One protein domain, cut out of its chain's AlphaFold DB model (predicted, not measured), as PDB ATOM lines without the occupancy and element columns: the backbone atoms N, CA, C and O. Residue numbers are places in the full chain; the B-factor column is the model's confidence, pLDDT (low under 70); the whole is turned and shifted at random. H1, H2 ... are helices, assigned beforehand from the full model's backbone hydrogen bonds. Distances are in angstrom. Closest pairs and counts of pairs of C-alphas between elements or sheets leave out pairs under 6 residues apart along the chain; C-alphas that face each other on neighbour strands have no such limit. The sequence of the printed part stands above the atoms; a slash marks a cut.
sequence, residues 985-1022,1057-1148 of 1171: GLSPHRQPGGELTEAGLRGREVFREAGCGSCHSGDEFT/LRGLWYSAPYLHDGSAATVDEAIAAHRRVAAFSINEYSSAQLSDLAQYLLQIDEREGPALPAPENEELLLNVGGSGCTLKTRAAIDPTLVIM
ATOM      1  N   GLY A 985       2.755  27.695 109.512       88.12
ATOM      2  CA  GLY A 985       2.191  28.067 108.227       88.12
ATOM      3  C   GLY A 985       1.539  26.902 107.470       88.12
ATOM      4  O   GLY A 985       1.694  25.715 107.764       88.12
ATOM      5  N   LEU A 986       0.786  27.259 106.432       93.62
ATOM      6  CA  LEU A 986       0.002  26.313 105.637       93.62
ATOM      7  C   LEU A 986       0.842  25.619 104.563       93.62
ATOM      8  O   LEU A 986       1.556  26.284 103.818       93.62
ATOM      9  N   SER A 987       0.678  24.304 104.405       94.81
ATOM     10  CA  SER A 987       1.327  23.546 103.330       94.81
ATOM     11  C   SER A 987       0.679  23.799 101.958       94.81
ATOM     12  O   SER A 987      -0.545  23.654 101.835       94.81
ATOM     13  N   PRO A 988       1.480  24.074 100.904       93.69
ATOM     14  CA  PRO A 988       1.008  24.164  99.525       93.69
ATOM     15  C   PRO A 988       0.742  22.799  98.879       93.69
ATOM     16  O   PRO A 988       0.204  22.734  97.777       93.69
ATOM     17  N   HIS A 989       1.088  21.696  99.550       94.00
ATOM     18  CA  HIS A 989       0.901  20.339  99.027       94.00
ATOM     19  C   HIS A 989      -0.486  19.752  99.325       94.00
ATOM     20  O   HIS A 989      -0.776  18.618  98.934       94.00
ATOM     21  N   ARG A 990      -1.346  20.494 100.034       94.56
ATOM     22  CA  ARG A 990      -2.738  20.112 100.309       94.56
ATOM     23  C   ARG A 990      -3.664  20.509  99.162       94.56
ATOM     24  O   ARG A 990      -3.314  21.284  98.277       94.56
ATOM     25  N   GLN A 991      -4.885  19.978  99.187       91.62
ATOM     26  CA  GLN A 991      -5.945  20.456  98.301       91.62
ATOM     27  C   GLN A 991      -6.267  21.934  98.598       91.62
ATOM     28  O   GLN A 991      -6.068  22.380  99.730       91.62
ATOM     29  N   PRO A 992      -6.831  22.699  97.642       84.06
ATOM     30  CA  PRO A 992      -7.197  24.101  97.868       84.06
ATOM     31  C   PRO A 992      -8.133  24.345  99.067       84.06
ATOM     32  O   PRO A 992      -8.081  25.415  99.662       84.06
ATOM     33  N   GLY A 993      -8.968  23.364  99.439       83.56
ATOM     34  CA  GLY A 993      -9.826  23.420 100.634       83.56
ATOM     35  C   GLY A 993      -9.106  23.106 101.954       83.56
ATOM     36  O   GLY A 993      -9.694  23.240 103.025       83.56
ATOM     37  N   GLY A 994      -7.825  22.731 101.899       89.88
ATOM     38  CA  GLY A 994      -7.000  22.354 103.046       89.88
ATOM     39  C   GLY A 994      -7.047  20.874 103.416       89.88
ATOM     40  O   GLY A 994      -6.330  20.443 104.322       89.88
ATOM     41  N   GLU A 995      -7.845  20.066 102.723       94.56
ATOM     42  CA  GLU A 995      -7.862  18.624 102.928       94.56
ATOM     43  C   GLU A 995      -6.583  17.959 102.401       94.56
ATOM     44  O   GLU A 995      -5.943  18.430 101.454       94.56
ATOM     45  N   LEU A 996      -6.229  16.817 102.998       96.62
ATOM     46  CA  LEU A 996      -5.168  15.964 102.471       96.62
ATOM     47  C   LEU A 996      -5.515  15.489 101.054       96.62
ATOM     48  O   LEU A 996      -6.657  15.135 100.755       96.62
ATOM     49  N   THR A 997      -4.508  15.417 100.189       97.44
ATOM     50  CA  THR A 997      -4.631  14.791  98.868       97.44
ATOM     51  C   THR A 997      -4.895  13.284  98.995       97.44
ATOM     52  O   THR A 997      -4.631  12.680 100.033       97.44
ATOM     53  N   GLU A 998      -5.370  12.624  97.930       97.56
ATOM     54  CA  GLU A 998      -5.548  11.160  97.950       97.56
ATOM     55  C   GLU A 998      -4.239  10.415  98.259       97.56
ATOM     56  O   GLU A 998      -4.254   9.409  98.969       97.56
ATOM     57  N   ALA A 999      -3.109  10.919  97.749       97.88
ATOM     58  CA  ALA A 999      -1.779  10.413  98.082       97.88
ATOM     59  C   ALA A 999      -1.441  10.661  99.556       97.88
ATOM     60  O   ALA A 999      -1.020   9.734 100.238       97.88
ATOM     61  N   GLY A1000      -1.730  11.859 100.080       97.50
ATOM     62  CA  GLY A1000      -1.566  12.176 101.500       97.50
ATOM     63  C   GLY A1000      -2.395  11.275 102.421       97.50
ATOM     64  O   GLY A1000      -1.899  10.813 103.441       97.50
ATOM     65  N   LEU A1001      -3.634  10.944 102.046       97.75
ATOM     66  CA  LEU A1001      -4.482  10.024 102.812       97.75
ATOM     67  C   LEU A1001      -3.907   8.601 102.854       97.75
ATOM     68  O   LEU A1001      -3.914   7.979 103.916       97.75
ATOM     69  N   ARG A1002      -3.391   8.090 101.727       97.75
ATOM     70  CA  ARG A1002      -2.700   6.788 101.688       97.75
ATOM     71  C   ARG A1002      -1.375   6.831 102.448       97.75
ATOM     72  O   ARG A1002      -1.073   5.907 103.196       97.75
ATOM     73  N   GLY A1003      -0.621   7.916 102.308       97.12
ATOM     74  CA  GLY A1003       0.637   8.148 103.008       97.12
ATOM     75  C   GLY A1003       0.479   8.223 104.519       97.12
ATOM     76  O   GLY A1003       1.305   7.672 105.240       97.12
ATOM     77  N   ARG A1004      -0.615   8.815 105.010       96.75
ATOM     78  CA  ARG A1004      -0.957   8.828 106.440       96.75
ATOM     79  C   ARG A1004      -1.181   7.426 106.991       96.75
ATOM     80  O   ARG A1004      -0.805   7.142 108.125       96.75
ATOM     81  N   GLU A1005      -1.769   6.543 106.190       95.06
ATOM     82  CA  GLU A1005      -1.920   5.144 106.578       95.06
ATOM     83  C   GLU A1005      -0.566   4.427 106.605       95.06
ATOM     84  O   GLU A1005      -0.257   3.760 107.587       95.06
ATOM     85  N   VAL A1006       0.297   4.662 105.610       94.25
ATOM     86  CA  VAL A1006       1.680   4.152 105.624       94.25
ATOM     87  C   VAL A1006       2.451   4.668 106.844       94.25
ATOM     88  O   VAL A1006       3.125   3.882 107.499       94.25
ATOM     89  N   PHE A1007       2.327   5.949 107.205       94.25
ATOM     90  CA  PHE A1007       2.945   6.533 108.405       94.25
ATOM     91  C   PHE A1007       2.533   5.775 109.675       94.25
ATOM     92  O   PHE A1007       3.368   5.440 110.523       94.25
ATOM     93  N   ARG A1008       1.236   5.467 109.783       92.00
ATOM     94  CA  ARG A1008       0.642   4.735 110.904       92.00
ATOM     95  C   ARG A1008       1.122   3.283 110.953       92.00
ATOM     96  O   ARG A1008       1.586   2.831 111.997       92.00
ATOM     97  N   GLU A1009       1.038   2.559 109.838       90.31
ATOM     98  CA  GLU A1009       1.417   1.141 109.735       90.31
ATOM     99  C   GLU A1009       2.932   0.920 109.854       90.31
ATOM    100  O   GLU A1009       3.376  -0.065 110.447       90.31
ATOM    101  N   ALA A1010       3.743   1.842 109.329       88.56
ATOM    102  CA  ALA A1010       5.198   1.798 109.446       88.56
ATOM    103  C   ALA A1010       5.678   2.104 110.873       88.56
ATOM    104  O   ALA A1010       6.822   1.789 111.203       88.56
ATOM    105  N   GLY A1011       4.807   2.667 111.718       88.25
ATOM    106  CA  GLY A1011       5.103   2.994 113.107       88.25
ATOM    107  C   GLY A1011       5.878   4.299 113.287       88.25
ATOM    108  O   GLY A1011       6.488   4.476 114.335       88.25
ATOM    109  N   CYS A1012       5.846   5.223 112.318       91.06
ATOM    110  CA  CYS A1012       6.553   6.512 112.387       91.06
ATOM    111  C   CYS A1012       6.203   7.316 113.654       91.06
ATOM    112  O   CYS A1012       7.061   7.988 114.229       91.06
ATOM    113  N   GLY A1013       4.968   7.167 114.145       90.94
ATOM    114  CA  GLY A1013       4.495   7.770 115.390       90.94
ATOM    115  C   GLY A1013       5.178   7.271 116.670       90.94
ATOM    116  O   GLY A1013       4.840   7.761 117.739       90.94
ATOM    117  N   SER A1014       6.115   6.312 116.621       88.62
ATOM    118  CA  SER A1014       6.901   5.922 117.804       88.62
ATOM    119  C   SER A1014       7.911   6.987 118.237       88.62
ATOM    120  O   SER A1014       8.237   7.048 119.420       88.62
ATOM    121  N   CYS A1015       8.399   7.782 117.278       91.31
ATOM    122  CA  CYS A1015       9.303   8.917 117.493       91.31
ATOM    123  C   CYS A1015       8.583  10.229 117.146       91.31
ATOM    124  O   CYS A1015       8.671  11.203 117.877       91.31
ATOM    125  N   HIS A1016       7.772  10.240 116.084       93.81
ATOM    126  CA  HIS A1016       7.015  11.417 115.650       93.81
ATOM    127  C   HIS A1016       5.587  11.413 116.200       93.81
ATOM    128  O   HIS A1016       4.612  11.343 115.453       93.81
ATOM    129  N   SER A1017       5.472  11.387 117.528       91.62
ATOM    130  CA  SER A1017       4.202  11.206 118.240       91.62
ATOM    131  C   SER A1017       3.523  12.529 118.620       91.62
ATOM    132  O   SER A1017       4.141  13.588 118.557       91.62
ATOM    133  N   GLY A1018       2.275  12.446 119.092       91.31
ATOM    134  CA  GLY A1018       1.578  13.568 119.725       91.31
ATOM    135  C   GLY A1018       1.149  14.667 118.756       91.31
ATOM    136  O   GLY A1018       1.141  14.470 117.540       91.31
ATOM    137  N   ASP A1019       0.765  15.810 119.322       90.12
ATOM    138  CA  ASP A1019       0.362  16.980 118.544       90.12
ATOM    139  C   ASP A1019       1.553  17.562 117.781       90.12
ATOM    140  O   ASP A1019       1.401  17.872 116.614       90.12
ATOM    141  N   GLU A1020       2.762  17.586 118.340       90.44
ATOM    142  CA  GLU A1020       3.911  18.212 117.669       90.44
ATOM    143  C   GLU A1020       4.681  17.313 116.695       90.44
ATOM    144  O   GLU A1020       5.697  17.730 116.142       90.44
ATOM    145  N   PHE A1021       4.226  16.079 116.452       95.12
ATOM    146  CA  PHE A1021       4.922  15.111 115.590       95.12
ATOM    147  C   PHE A1021       6.407  14.921 115.963       95.12
ATOM    148  O   PHE A1021       7.269  14.716 115.104       95.12
ATOM    149  N   THR A1022       6.710  14.966 117.260       94.06
ATOM    150  CA  THR A1022       8.036  14.721 117.839       94.06
ATOM    151  C   THR A1022       7.899  14.204 119.272       94.06
ATOM    152  O   THR A1022       6.935  14.510 119.972       94.06
ATOM    153  N   LEU A1057       7.811  16.966 112.495       95.44
ATOM    154  CA  LEU A1057       7.431  16.831 111.083       95.44
ATOM    155  C   LEU A1057       6.424  17.891 110.630       95.44
ATOM    156  O   LEU A1057       6.037  17.886 109.462       95.44
ATOM    157  N   ARG A1058       5.985  18.790 111.520       94.00
ATOM    158  CA  ARG A1058       5.163  19.935 111.118       94.00
ATOM    159  C   ARG A1058       6.008  20.911 110.306       94.00
ATOM    160  O   ARG A1058       7.161  21.165 110.634       94.00
ATOM    161  N   GLY A1059       5.444  21.426 109.214       92.56
ATOM    162  CA  GLY A1059       6.127  22.404 108.360       92.56
ATOM    163  C   GLY A1059       7.280  21.836 107.522       92.56
ATOM    164  O   GLY A1059       8.027  22.596 106.913       92.56
ATOM    165  N   LEU A1060       7.411  20.506 107.408       93.88
ATOM    166  CA  LEU A1060       8.518  19.851 106.685       93.88
ATOM    167  C   LEU A1060       8.657  20.307 105.215       93.88
ATOM    168  O   LEU A1060       9.711  20.181 104.594       93.88
ATOM    169  N   TRP A1061       7.591  20.837 104.623       92.94
ATOM    170  CA  TRP A1061       7.573  21.261 103.227       92.94
ATOM    171  C   TRP A1061       8.482  22.451 102.898       92.94
ATOM    172  O   TRP A1061       8.852  22.600 101.737       92.94
ATOM    173  N   TYR A1062       8.884  23.260 103.883       90.75
ATOM    174  CA  TYR A1062       9.792  24.396 103.670       90.75
ATOM    175  C   TYR A1062      11.128  24.268 104.390       90.75
ATOM    176  O   TYR A1062      11.849  25.250 104.407       90.75
ATOM    177  N   SER A1063      11.465  23.116 104.978       91.44
ATOM    178  CA  SER A1063      12.645  22.969 105.843       91.44
ATOM    179  C   SER A1063      13.819  22.232 105.183       91.44
ATOM    180  O   SER A1063      14.644  21.657 105.888       91.44
ATOM    181  N   ALA A1064      13.842  22.129 103.851       91.81
ATOM    182  CA  ALA A1064      14.895  21.419 103.124       91.81
ATOM    183  C   ALA A1064      16.222  22.217 103.134       91.81
ATOM    184  O   ALA A1064      16.184  23.440 103.003       91.81
ATOM    185  N   PRO A1065      17.402  21.568 103.178       94.25
ATOM    186  CA  PRO A1065      17.622  20.122 103.176       94.25
ATOM    187  C   PRO A1065      17.254  19.474 104.517       94.25
ATOM    188  O   PRO A1065      17.089  20.139 105.531       94.25
ATOM    189  N   TYR A1066      17.100  18.157 104.515       94.88
ATOM    190  CA  TYR A1066      16.614  17.364 105.638       94.88
ATOM    191  C   TYR A1066      17.737  16.598 106.335       94.88
ATOM    192  O   TYR A1066      18.805  16.366 105.765       94.88
ATOM    193  N   LEU A1067      17.416  16.109 107.538       94.25
ATOM    194  CA  LEU A1067      18.321  15.436 108.474       94.25
ATOM    195  C   LEU A1067      19.332  16.393 109.116       94.25
ATOM    196  O   LEU A1067      19.546  17.518 108.667       94.25
ATOM    197  N   HIS A1068      19.932  15.925 110.209       94.12
ATOM    198  CA  HIS A1068      20.796  16.736 111.062       94.12
ATOM    199  C   HIS A1068      22.020  17.325 110.365       94.12
ATOM    200  O   HIS A1068      22.534  18.330 110.827       94.12
ATOM    201  N   ASP A1069      22.479  16.714 109.281       93.44
ATOM    202  CA  ASP A1069      23.674  17.055 108.509       93.44
ATOM    203  C   ASP A1069      23.338  17.509 107.078       93.44
ATOM    204  O   ASP A1069      24.236  17.633 106.249       93.44
ATOM    205  N   GLY A1070      22.050  17.683 106.754       94.06
ATOM    206  CA  GLY A1070      21.601  18.082 105.418       94.06
ATOM    207  C   GLY A1070      21.797  17.004 104.344       94.06
ATOM    208  O   GLY A1070      21.723  17.301 103.152       94.06
ATOM    209  N   SER A1071      22.059  15.747 104.723       93.38
ATOM    210  CA  SER A1071      22.374  14.659 103.781       93.38
ATOM    211  C   SER A1071      21.222  14.234 102.864       93.38
ATOM    212  O   SER A1071      21.454  13.489 101.909       93.38
ATOM    213  N   ALA A1072      19.996  14.699 103.117       93.94
ATOM    214  CA  ALA A1072      18.836  14.448 102.272       93.94
ATOM    215  C   ALA A1072      18.317  15.755 101.656       93.94
ATOM    216  O   ALA A1072      17.754  16.597 102.346       93.94
ATOM    217  N   ALA A1073      18.434  15.914 100.340       90.94
ATOM    218  CA  ALA A1073      17.900  17.075  99.627       90.94
ATOM    219  C   ALA A1073      16.372  17.005  99.454       90.94
ATOM    220  O   ALA A1073      15.722  18.021  99.223       90.94
ATOM    221  N   THR A1074      15.791  15.804  99.557       92.69
ATOM    222  CA  THR A1074      14.349  15.561  99.399       92.69
ATOM    223  C   THR A1074      13.775  14.734 100.549       92.69
ATOM    224  O   THR A1074      14.485  13.975 101.211       92.69
ATOM    225  N   VAL A1075      12.459  14.833 100.763       95.44
ATOM    226  CA  VAL A1075      11.754  14.021 101.770       95.44
ATOM    227  C   VAL A1075      11.889  12.525 101.469       95.44
ATOM    228  O   VAL A1075      12.051  11.725 102.389       95.44
ATOM    229  N   ASP A1076      11.889  12.130 100.194       94.62
ATOM    230  CA  ASP A1076      12.109  10.740  99.784       94.62
ATOM    231  C   ASP A1076      13.478  10.203 100.240       94.62
ATOM    232  O   ASP A1076      13.575   9.064 100.709       94.62
ATOM    233  N   GLU A1077      14.536  11.015 100.152       93.69
ATOM    234  CA  GLU A1077      15.875  10.659 100.643       93.69
ATOM    235  C   GLU A1077      15.913  10.558 102.174       93.69
ATOM    236  O   GLU A1077      16.493   9.611 102.713       93.69
ATOM    237  N   ALA A1078      15.222  11.462 102.877       94.31
ATOM    238  CA  ALA A1078      15.101  11.415 104.334       94.31
ATOM    239  C   ALA A1078      14.356  10.149 104.804       94.31
ATOM    240  O   ALA A1078      14.789   9.464 105.736       94.31
ATOM    241  N   ILE A1079      13.277   9.761 104.113       94.00
ATOM    242  CA  ILE A1079      12.583   8.487 104.352       94.00
ATOM    243  C   ILE A1079      13.532   7.315 104.079       94.00
ATOM    244  O   ILE A1079      13.615   6.383 104.878       94.00
ATOM    245  N   ALA A1080      14.283   7.348 102.975       91.62
ATOM    246  CA  ALA A1080      15.196   6.268 102.612       91.62
ATOM    247  C   ALA A1080      16.313   6.038 103.647       91.62
ATOM    248  O   ALA A1080      16.744   4.890 103.809       91.62
ATOM    249  N   ALA A1081      16.746   7.072 104.378       90.62
ATOM    250  CA  ALA A1081      17.744   6.949 105.444       90.62
ATOM    251  C   ALA A1081      17.327   5.935 106.528       90.62
ATOM    252  O   ALA A1081      18.148   5.131 106.974       90.62
ATOM    253  N   HIS A1082      16.028   5.850 106.833       90.25
ATOM    254  CA  HIS A1082      15.474   4.952 107.852       90.25
ATOM    255  C   HIS A1082      15.594   3.458 107.499       90.25
ATOM    256  O   HIS A1082      15.388   2.597 108.355       90.25
ATOM    257  N   ARG A1083      15.965   3.101 106.257       86.50
ATOM    258  CA  ARG A1083      16.135   1.695 105.835       86.50
ATOM    259  C   ARG A1083      17.259   0.994 106.587       86.50
ATOM    260  O   ARG A1083      17.290  -0.238 106.636       86.50
ATOM    261  N   ARG A1084      18.181   1.779 107.149       76.88
ATOM    262  CA  ARG A1084      19.352   1.325 107.907       76.88
ATOM    263  C   ARG A1084      18.989   0.839 109.313       76.88
ATOM    264  O   ARG A1084      19.788   0.142 109.936       76.88
ATOM    265  N   VAL A1085      17.774   1.120 109.784       75.19
ATOM    266  CA  VAL A1085      17.279   0.675 111.089       75.19
ATOM    267  C   VAL A1085      16.585  -0.676 110.950       75.19
ATOM    268  O   VAL A1085      15.432  -0.766 110.532       75.19
ATOM    269  N   ALA A1086      17.257  -1.756 111.358       63.09
ATOM    270  CA  ALA A1086      16.703  -3.116 111.283       63.09
ATOM    271  C   ALA A1086      15.413  -3.318 112.109       63.09
ATOM    272  O   ALA A1086      14.668  -4.266 111.868       63.09
ATOM    273  N   ALA A1087      15.153  -2.443 113.087       60.84
ATOM    274  CA  ALA A1087      13.950  -2.463 113.917       60.84
ATOM    275  C   ALA A1087      12.723  -1.787 113.262       60.84
ATOM    276  O   ALA A1087      11.622  -1.918 113.797       60.84
ATOM    277  N   PHE A1088      12.892  -1.095 112.126       66.31
ATOM    278  CA  PHE A1088      11.853  -0.285 111.483       66.31
ATOM    279  C   PHE A1088      11.390  -0.890 110.147       66.31
ATOM    280  O   PHE A1088      12.193  -1.351 109.333       66.31
ATOM    281  N   SER A1089      10.076  -0.903 109.906       64.38
ATOM    282  CA  SER A1089       9.456  -1.742 108.862       64.38
ATOM    283  C   SER A1089       9.416  -1.104 107.466       64.38
ATOM    284  O   SER A1089       8.749  -1.632 106.581       64.38
ATOM    285  N   ILE A1090      10.121   0.008 107.210       83.25
ATOM    286  CA  ILE A1090       9.987   0.711 105.917       83.25
ATOM    287  C   ILE A1090      10.544  -0.078 104.721       83.25
ATOM    288  O   ILE A1090      10.175   0.182 103.579       83.25
ATOM    289  N   ASN A1091      11.395  -1.079 104.976       82.00
ATOM    290  CA  ASN A1091      11.930  -1.983 103.953       82.00
ATOM    291  C   ASN A1091      10.856  -2.887 103.314       82.00
ATOM    292  O   ASN A1091      11.106  -3.473 102.263       82.00
ATOM    293  N   GLU A1092       9.676  -3.007 103.933       85.62
ATOM    294  CA  GLU A1092       8.566  -3.840 103.450       85.62
ATOM    295  C   GLU A1092       7.620  -3.091 102.488       85.62
ATOM    296  O   GLU A1092       6.771  -3.717 101.853       85.62
ATOM    297  N   TYR A1093       7.778  -1.770 102.334       90.31
ATOM    298  CA  TYR A1093       6.901  -0.926 101.517       90.31
ATOM    299  C   TYR A1093       7.464  -0.692 100.111       90.31
ATOM    300  O   TYR A1093       8.668  -0.530  99.898       90.31
ATOM    301  N   SER A1094       6.568  -0.643  99.126       93.12
ATOM    302  CA  SER A1094       6.916  -0.326  97.738       93.12
ATOM    303  C   SER A1094       7.306   1.147  97.558       93.12
ATOM    304  O   SER A1094       6.887   2.011  98.324       93.12
ATOM    305  N   SER A1095       8.037   1.467  96.483       91.94
ATOM    306  CA  SER A1095       8.376   2.857  96.140       91.94
ATOM    307  C   SER A1095       7.148   3.765  96.010       91.94
ATOM    308  O   SER A1095       7.221   4.929  96.378       91.94
ATOM    309  N   ALA A1096       6.013   3.241  95.532       95.12
ATOM    310  CA  ALA A1096       4.769   4.005  95.440       95.12
ATOM    311  C   ALA A1096       4.203   4.355  96.826       95.12
ATOM    312  O   ALA A1096       3.793   5.486  97.047       95.12
ATOM    313  N   GLN A1097       4.242   3.414  97.775       96.00
ATOM    314  CA  GLN A1097       3.807   3.662  99.155       96.00
ATOM    315  C   GLN A1097       4.731   4.644  99.884       96.00
ATOM    316  O   GLN A1097       4.252   5.478 100.642       96.00
ATOM    317  N   LEU A1098       6.043   4.568  99.646       95.31
ATOM    318  CA  LEU A1098       6.999   5.525 100.212       95.31
ATOM    319  C   LEU A1098       6.836   6.926  99.604       95.31
ATOM    320  O   LEU A1098       6.967   7.909 100.322       95.31
ATOM    321  N   SER A1099       6.477   7.020  98.321       96.56
ATOM    322  CA  SER A1099       6.130   8.295  97.689       96.56
ATOM    323  C   SER A1099       4.824   8.870  98.251       96.56
ATOM    324  O   SER A1099       4.770  10.053  98.570       96.56
ATOM    325  N   ASP A1100       3.793   8.041  98.465       97.81
ATOM    326  CA  ASP A1100       2.572   8.464  99.166       97.81
ATOM    327  C   ASP A1100       2.901   8.965 100.591       97.81
ATOM    328  O   ASP A1100       2.389  10.005 101.006       97.81
ATOM    329  N   LEU A1101       3.793   8.281 101.325       97.31
ATOM    330  CA  LEU A1101       4.290   8.739 102.630       97.31
ATOM    331  C   LEU A1101       4.978  10.106 102.523       97.31
ATOM    332  O   LEU A1101       4.633  11.001 103.288       97.31
ATOM    333  N   ALA A1102       5.885  10.301 101.562       98.00
ATOM    334  CA  ALA A1102       6.534  11.593 101.331       98.00
ATOM    335  C   ALA A1102       5.506  12.709 101.076       98.00
ATOM    336  O   ALA A1102       5.595  13.783 101.671       98.00
ATOM    337  N   GLN A1103       4.476  12.431 100.268       97.88
ATOM    338  CA  GLN A1103       3.374  13.366 100.030       97.88
ATOM    339  C   GLN A1103       2.596  13.690 101.306       97.88
ATOM    340  O   GLN A1103       2.181  14.832 101.479       97.88
ATOM    341  N   TYR A1104       2.376  12.719 102.196       98.19
ATOM    342  CA  TYR A1104       1.745  12.987 103.487       98.19
ATOM    343  C   TYR A1104       2.619  13.881 104.368       98.19
ATOM    344  O   TYR A1104       2.110  14.866 104.889       98.19
ATOM    345  N   LEU A1105       3.919  13.592 104.482       97.81
ATOM    346  CA  LEU A1105       4.837  14.371 105.317       97.81
ATOM    347  C   LEU A1105       4.909  15.845 104.892       97.81
ATOM    348  O   LEU A1105       4.846  16.728 105.740       97.81
ATOM    349  N   LEU A1106       4.933  16.122 103.584       96.69
ATOM    350  CA  LEU A1106       4.866  17.487 103.045       96.69
ATOM    351  C   LEU A1106       3.544  18.207 103.367       96.69
ATOM    352  O   LEU A1106       3.466  19.429 103.284       96.69
ATOM    353  N   GLN A1107       2.488  17.475 103.718       97.06
ATOM    354  CA  GLN A1107       1.176  18.026 104.057       97.06
ATOM    355  C   GLN A1107       0.951  18.169 105.570       97.06
ATOM    356  O   GLN A1107      -0.096  18.678 105.963       97.06
ATOM    357  N   ILE A1108       1.884  17.756 106.433       96.12
ATOM    358  CA  ILE A1108       1.758  17.954 107.885       96.12
ATOM    359  C   ILE A1108       2.028  19.435 108.198       96.12
ATOM    360  O   ILE A1108       3.168  19.877 108.315       96.12
ATOM    361  N   ASP A1109       0.958  20.214 108.305       93.75
ATOM    362  CA  ASP A1109       0.955  21.623 108.705       93.75
ATOM    363  C   ASP A1109       0.085  21.813 109.955       93.75
ATOM    364  O   ASP A1109      -0.395  20.831 110.525       93.75
ATOM    365  N   GLU A1110      -0.140  23.053 110.389       89.69
ATOM    366  CA  GLU A1110      -0.944  23.388 111.579       89.69
ATOM    367  C   GLU A1110      -2.366  22.781 111.592       89.69
ATOM    368  O   GLU A1110      -2.971  22.630 112.652       89.69
ATOM    369  N   ARG A1111      -2.909  22.374 110.434       92.12
ATOM    370  CA  ARG A1111      -4.259  21.797 110.326       92.12
ATOM    371  C   ARG A1111      -4.301  20.298 110.609       92.12
ATOM    372  O   ARG A1111      -5.391  19.760 110.815       92.12
ATOM    373  N   GLU A1112      -3.167  19.596 110.564       94.06
ATOM    374  CA  GLU A1112      -3.143  18.165 110.879       94.06
ATOM    375  C   GLU A1112      -3.292  17.962 112.391       94.06
ATOM    376  O   GLU A1112      -2.581  18.579 113.183       94.06
ATOM    377  N   GLY A1113      -4.211  17.077 112.788       91.38
ATOM    378  CA  GLY A1113      -4.362  16.659 114.184       91.38
ATOM    379  C   GLY A1113      -3.175  15.821 114.687       91.38
ATOM    380  O   GLY A1113      -2.213  15.614 113.947       91.38
ATOM    381  N   PRO A1114      -3.239  15.295 115.923       90.94
ATOM    382  CA  PRO A1114      -2.156  14.503 116.500       90.94
ATOM    383  C   PRO A1114      -1.784  13.295 115.645       90.94
ATOM    384  O   PRO A1114      -2.642  12.657 115.021       90.94
ATOM    385  N   ALA A1115      -0.507  12.920 115.701       87.94
ATOM    386  CA  ALA A1115       0.003  11.721 115.058       87.94
ATOM    387  C   ALA A1115      -0.800  10.477 115.482       87.94
ATOM    388  O   ALA A1115      -0.967  10.183 116.670       87.94
ATOM    389  N   LEU A1116      -1.287   9.718 114.494       83.38
ATOM    390  CA  LEU A1116      -2.052   8.502 114.758       83.38
ATOM    391  C   LEU A1116      -1.141   7.415 115.353       83.38
ATOM    392  O   LEU A1116      -0.068   7.153 114.799       83.38
ATOM    393  N   PRO A1117      -1.563   6.734 116.434       77.12
ATOM    394  CA  PRO A1117      -0.789   5.640 116.995       77.12
ATOM    395  C   PRO A1117      -0.735   4.467 116.013       77.12
ATOM    396  O   PRO A1117      -1.675   4.226 115.244       77.12
ATOM    397  N   ALA A1118       0.360   3.705 116.075       75.06
ATOM    398  CA  ALA A1118       0.480   2.456 115.333       75.06
ATOM    399  C   ALA A1118      -0.711   1.525 115.652       75.06
ATOM    400  O   ALA A1118      -1.223   1.563 116.776       75.06
ATOM    401  N   PRO A1119      -1.170   0.686 114.702       72.12
ATOM    402  CA  PRO A1119      -2.261  -0.246 114.959       72.12
ATOM    403  C   PRO A1119      -1.932  -1.123 116.175       72.12
ATOM    404  O   PRO A1119      -0.866  -1.742 116.220       72.12
ATOM    405  N   GLU A1120      -2.831  -1.187 117.162       61.88
ATOM    406  CA  GLU A1120      -2.678  -2.139 118.262       61.88
ATOM    407  C   GLU A1120      -2.663  -3.557 117.677       61.88
ATOM    408  O   GLU A1120      -3.562  -3.951 116.930       61.88
ATOM    409  N   ASN A1121      -1.628  -4.333 118.001       50.09
ATOM    410  CA  ASN A1121      -1.611  -5.750 117.677       50.09
ATOM    411  C   ASN A1121      -2.700  -6.431 118.517       50.09
ATOM    412  O   ASN A1121      -2.444  -6.816 119.659       50.09
ATOM    413  N   GLU A1122      -3.902  -6.623 117.972       41.72
ATOM    414  CA  GLU A1122      -4.779  -7.671 118.486       41.72
ATOM    415  C   GLU A1122      -4.084  -9.011 118.212       41.72
ATOM    416  O   GLU A1122      -4.183  -9.594 117.129       41.72
ATOM    417  N   GLU A1123      -3.322  -9.498 119.195       40.91
ATOM    418  CA  GLU A1123      -2.849 -10.876 119.210       40.91
ATOM    419  C   GLU A1123      -4.072 -11.797 119.232       40.91
ATOM    420  O   GLU A1123      -4.624 -12.134 120.282       40.91
ATOM    421  N   LEU A1124      -4.505 -12.239 118.052       38.47
ATOM    422  CA  LEU A1124      -5.483 -13.304 117.936       38.47
ATOM    423  C   LEU A1124      -4.800 -14.615 118.364       38.47
ATOM    424  O   LEU A1124      -4.269 -15.369 117.548       38.47
ATOM    425  N   LEU A1125      -4.788 -14.883 119.673       39.94
ATOM    426  CA  LEU A1125      -4.353 -16.149 120.262       39.94
ATOM    427  C   LEU A1125      -5.310 -17.267 119.828       39.94
ATOM    428  O   LEU A1125      -6.234 -17.658 120.544       39.94
ATOM    429  N   LEU A1126      -5.088 -17.811 118.633       40.69
ATOM    430  CA  LEU A1126      -5.809 -18.977 118.143       40.69
ATOM    431  C   LEU A1126      -5.199 -20.225 118.789       40.69
ATOM    432  O   LEU A1126      -4.295 -20.869 118.263       40.69
ATOM    433  N   ASN A1127      -5.682 -20.541 119.988       39.00
ATOM    434  CA  ASN A1127      -5.263 -21.721 120.731       39.00
ATOM    435  C   ASN A1127      -5.893 -22.971 120.089       39.00
ATOM    436  O   ASN A1127      -6.995 -23.395 120.446       39.00
ATOM    437  N   VAL A1128      -5.219 -23.543 119.090       43.16
ATOM    438  CA  VAL A1128      -5.608 -24.837 118.521       43.16
ATOM    439  C   VAL A1128      -5.118 -25.913 119.481       43.16
ATOM    440  O   VAL A1128      -3.933 -26.237 119.539       43.16
ATOM    441  N   GLY A1129      -6.033 -26.435 120.294       41.19
ATOM    442  CA  GLY A1129      -5.719 -27.479 121.260       41.19
ATOM    443  C   GLY A1129      -4.999 -28.666 120.614       41.19
ATOM    444  O   GLY A1129      -5.509 -29.277 119.676       41.19
ATOM    445  N   GLY A1130      -3.844 -29.023 121.180       45.47
ATOM    446  CA  GLY A1130      -3.265 -30.358 121.038       45.47
ATOM    447  C   GLY A1130      -2.143 -30.537 120.015       45.47
ATOM    448  O   GLY A1130      -2.145 -31.541 119.318       45.47
ATOM    449  N   SER A1131      -1.174 -29.628 119.914       44.03
ATOM    450  CA  SER A1131       0.250 -29.930 119.632       44.03
ATOM    451  C   SER A1131       1.024 -28.613 119.589       44.03
ATOM    452  O   SER A1131       0.626 -27.690 118.892       44.03
ATOM    453  N   GLY A1132       2.086 -28.494 120.388       42.97
ATOM    454  CA  GLY A1132       2.814 -27.243 120.628       42.97
ATOM    455  C   GLY A1132       3.534 -26.679 119.401       42.97
ATOM    456  O   GLY A1132       4.748 -26.816 119.287       42.97
ATOM    457  N   CYS A1133       2.796 -26.014 118.515       32.19
ATOM    458  CA  CYS A1133       3.328 -25.218 117.419       32.19
ATOM    459  C   CYS A1133       2.682 -23.828 117.468       32.19
ATOM    460  O   CYS A1133       1.524 -23.651 117.096       32.19
ATOM    461  N   THR A1134       3.415 -22.846 117.989       35.50
ATOM    462  CA  THR A1134       3.023 -21.433 117.979       35.50
ATOM    463  C   THR A1134       3.391 -20.849 116.617       35.50
ATOM    464  O   THR A1134       4.573 -20.674 116.320       35.50
ATOM    465  N   LEU A1135       2.399 -20.554 115.773       32.72
ATOM    466  CA  LEU A1135       2.622 -19.796 114.543       32.72
ATOM    467  C   LEU A1135       2.605 -18.300 114.894       32.72
ATOM    468  O   LEU A1135       1.570 -17.775 115.292       32.72
ATOM    469  N   LYS A1136       3.753 -17.621 114.783       33.94
ATOM    470  CA  LYS A1136       3.829 -16.154 114.835       33.94
ATOM    471  C   LYS A1136       3.725 -15.630 113.406       33.94
ATOM    472  O   LYS A1136       4.625 -15.889 112.614       33.94
ATOM    473  N   THR A1137       2.665 -14.902 113.072       33.78
ATOM    474  CA  THR A1137       2.560 -14.207 111.780       33.78
ATOM    475  C   THR A1137       2.317 -12.721 112.005       33.78
ATOM    476  O   THR A1137       1.274 -12.349 112.535       33.78
ATOM    477  N   ARG A1138       3.271 -11.886 111.570       36.44
ATOM    478  CA  ARG A1138       3.034 -10.486 111.188       36.44
ATOM    479  C   ARG A1138       2.472 -10.521 109.767       36.44
ATOM    480  O   ARG A1138       3.234 -10.711 108.827       36.44
ATOM    481  N   ALA A1139       1.158 -10.447 109.607       33.50
ATOM    482  CA  ALA A1139       0.556 -10.184 108.306       33.50
ATOM    483  C   ALA A1139      -0.834  -9.582 108.503       33.50
ATOM    484  O   ALA A1139      -1.656 -10.154 109.222       33.50
ATOM    485  N   ALA A1140      -1.078  -8.451 107.838       38.59
ATOM    486  CA  ALA A1140      -2.409  -7.909 107.626       38.59
ATOM    487  C   ALA A1140      -3.319  -9.023 107.088       38.59
ATOM    488  O   ALA A1140      -2.991  -9.711 106.117       38.59
ATOM    489  N   ILE A1141      -4.432  -9.257 107.776       39.00
ATOM    490  CA  ILE A1141      -5.346 -10.342 107.446       39.00
ATOM    491  C   ILE A1141      -6.071  -9.977 106.146       39.00
ATOM    492  O   ILE A1141      -6.937  -9.109 106.133       39.00
ATOM    493  N   ASP A1142      -5.733 -10.674 105.062       37.38
ATOM    494  CA  ASP A1142      -6.493 -10.654 103.813       37.38
ATOM    495  C   ASP A1142      -7.947 -11.118 104.088       37.38
ATOM    496  O   ASP A1142      -8.161 -12.267 104.512       37.38
ATOM    497  N   PRO A1143      -8.975 -10.276 103.850       40.94
ATOM    498  CA  PRO A1143     -10.372 -10.628 104.104       40.94
ATOM    499  C   PRO A1143     -10.849 -11.840 103.284       40.94
ATOM    500  O   PRO A1143     -11.785 -12.534 103.696       40.94
ATOM    501  N   THR A1144     -10.181 -12.181 102.176       40.97
ATOM    502  CA  THR A1144     -10.481 -13.393 101.397       40.97
ATOM    503  C   THR A1144     -10.060 -14.687 102.110       40.97
ATOM    504  O   THR A1144     -10.714 -15.726 101.949       40.97
ATOM    505  N   LEU A1145      -9.039 -14.638 102.976       40.31
ATOM    506  CA  LEU A1145      -8.552 -15.792 103.745       40.31
ATOM    507  C   LEU A1145      -9.447 -16.103 104.962       40.31
ATOM    508  O   LEU A1145      -9.633 -17.267 105.335       40.31
ATOM    509  N   VAL A1146     -10.077 -15.074 105.540       43.44
ATOM    510  CA  VAL A1146     -11.058 -15.211 106.635       43.44
ATOM    511  C   VAL A1146     -12.317 -15.926 106.147       43.44
ATOM    512  O   VAL A1146     -12.819 -16.825 106.824       43.44
ATOM    513  N   ILE A1147     -12.781 -15.617 104.932       44.84
ATOM    514  CA  ILE A1147     -13.943 -16.283 104.328       44.84
ATOM    515  C   ILE A1147     -13.643 -17.765 104.055       44.84
ATOM    516  O   ILE A1147     -14.467 -18.622 104.379       44.84
ATOM    517  N   MET A1148     -12.447 -18.111 103.559       39.78
ATOM    518  CA  MET A1148     -12.047 -19.518 103.387       39.78
ATOM    519  C   MET A1148     -11.943 -20.280 104.717       39.78
ATOM    520  O   MET A1148     -12.353 -21.442 104.796       39.78
TER     521      MET A1148
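What this domain is: This is residues 985 to 1022 and 1057 to 1148 of the 1171 residues of an uncharacterized protein of Chromatiales bacterium (ex Bugula neritina AB1) (UniProt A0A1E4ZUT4). There is little regular structure: a loop-rich body round two crossed helices, H1 and H4, with H2 packed on H4, and a long tail that folds back at residues 1127 to 1133 and ends in free-standing H5. The 130 printed residues hold five named helices, H1 to H5 in order, no named strand, and 44 residues in named elements: all helix. It is loose, radius of gyration of the C-alphas 17.7 A, spanning 59 by 35 by 26 A.

How they stand to each other: H1, residues 998 to 1010, touches H4, residues 1095 to 1105, about perpendicular at 81 degrees; their closest C-alphas, Gly 1003 and Leu 1101, are 3.7 A apart. H2, residues 1075 to 1084, touches H4 at a steep tilt of 62 degrees, opposite ways; the closest C-alphas, Val 1075 and Ala 1102, are 5.8 A apart. H3, residues 1089 to 1092, and H2 only just touch, with 3 pairs of C-alphas within 8 A, only at the corner. H5, residues 1143 to 1148, is apart from H1 to H4. Every O i to N i+4 pair is within hydrogen-bond range in H1, H4 and H5, and 3 of 6 in H2; H3 is too short.

Where its parts are: H1 spans 18.3 A from C-alpha 998 at (-5.548, 11.160, 97.950), H2 16.0 A, H4 15.1 A; H5 ends at C-alpha 1148, (-12.047, -19.518, 103.387).

The domain as a whole: Residues 1023 to 1056 are cut out, with 7.1 A between C-alphas 1022 and 1057. The H4 to H5 link is long. Residues 1086 to 1089 and 1120 to 1148 have pLDDT under 70.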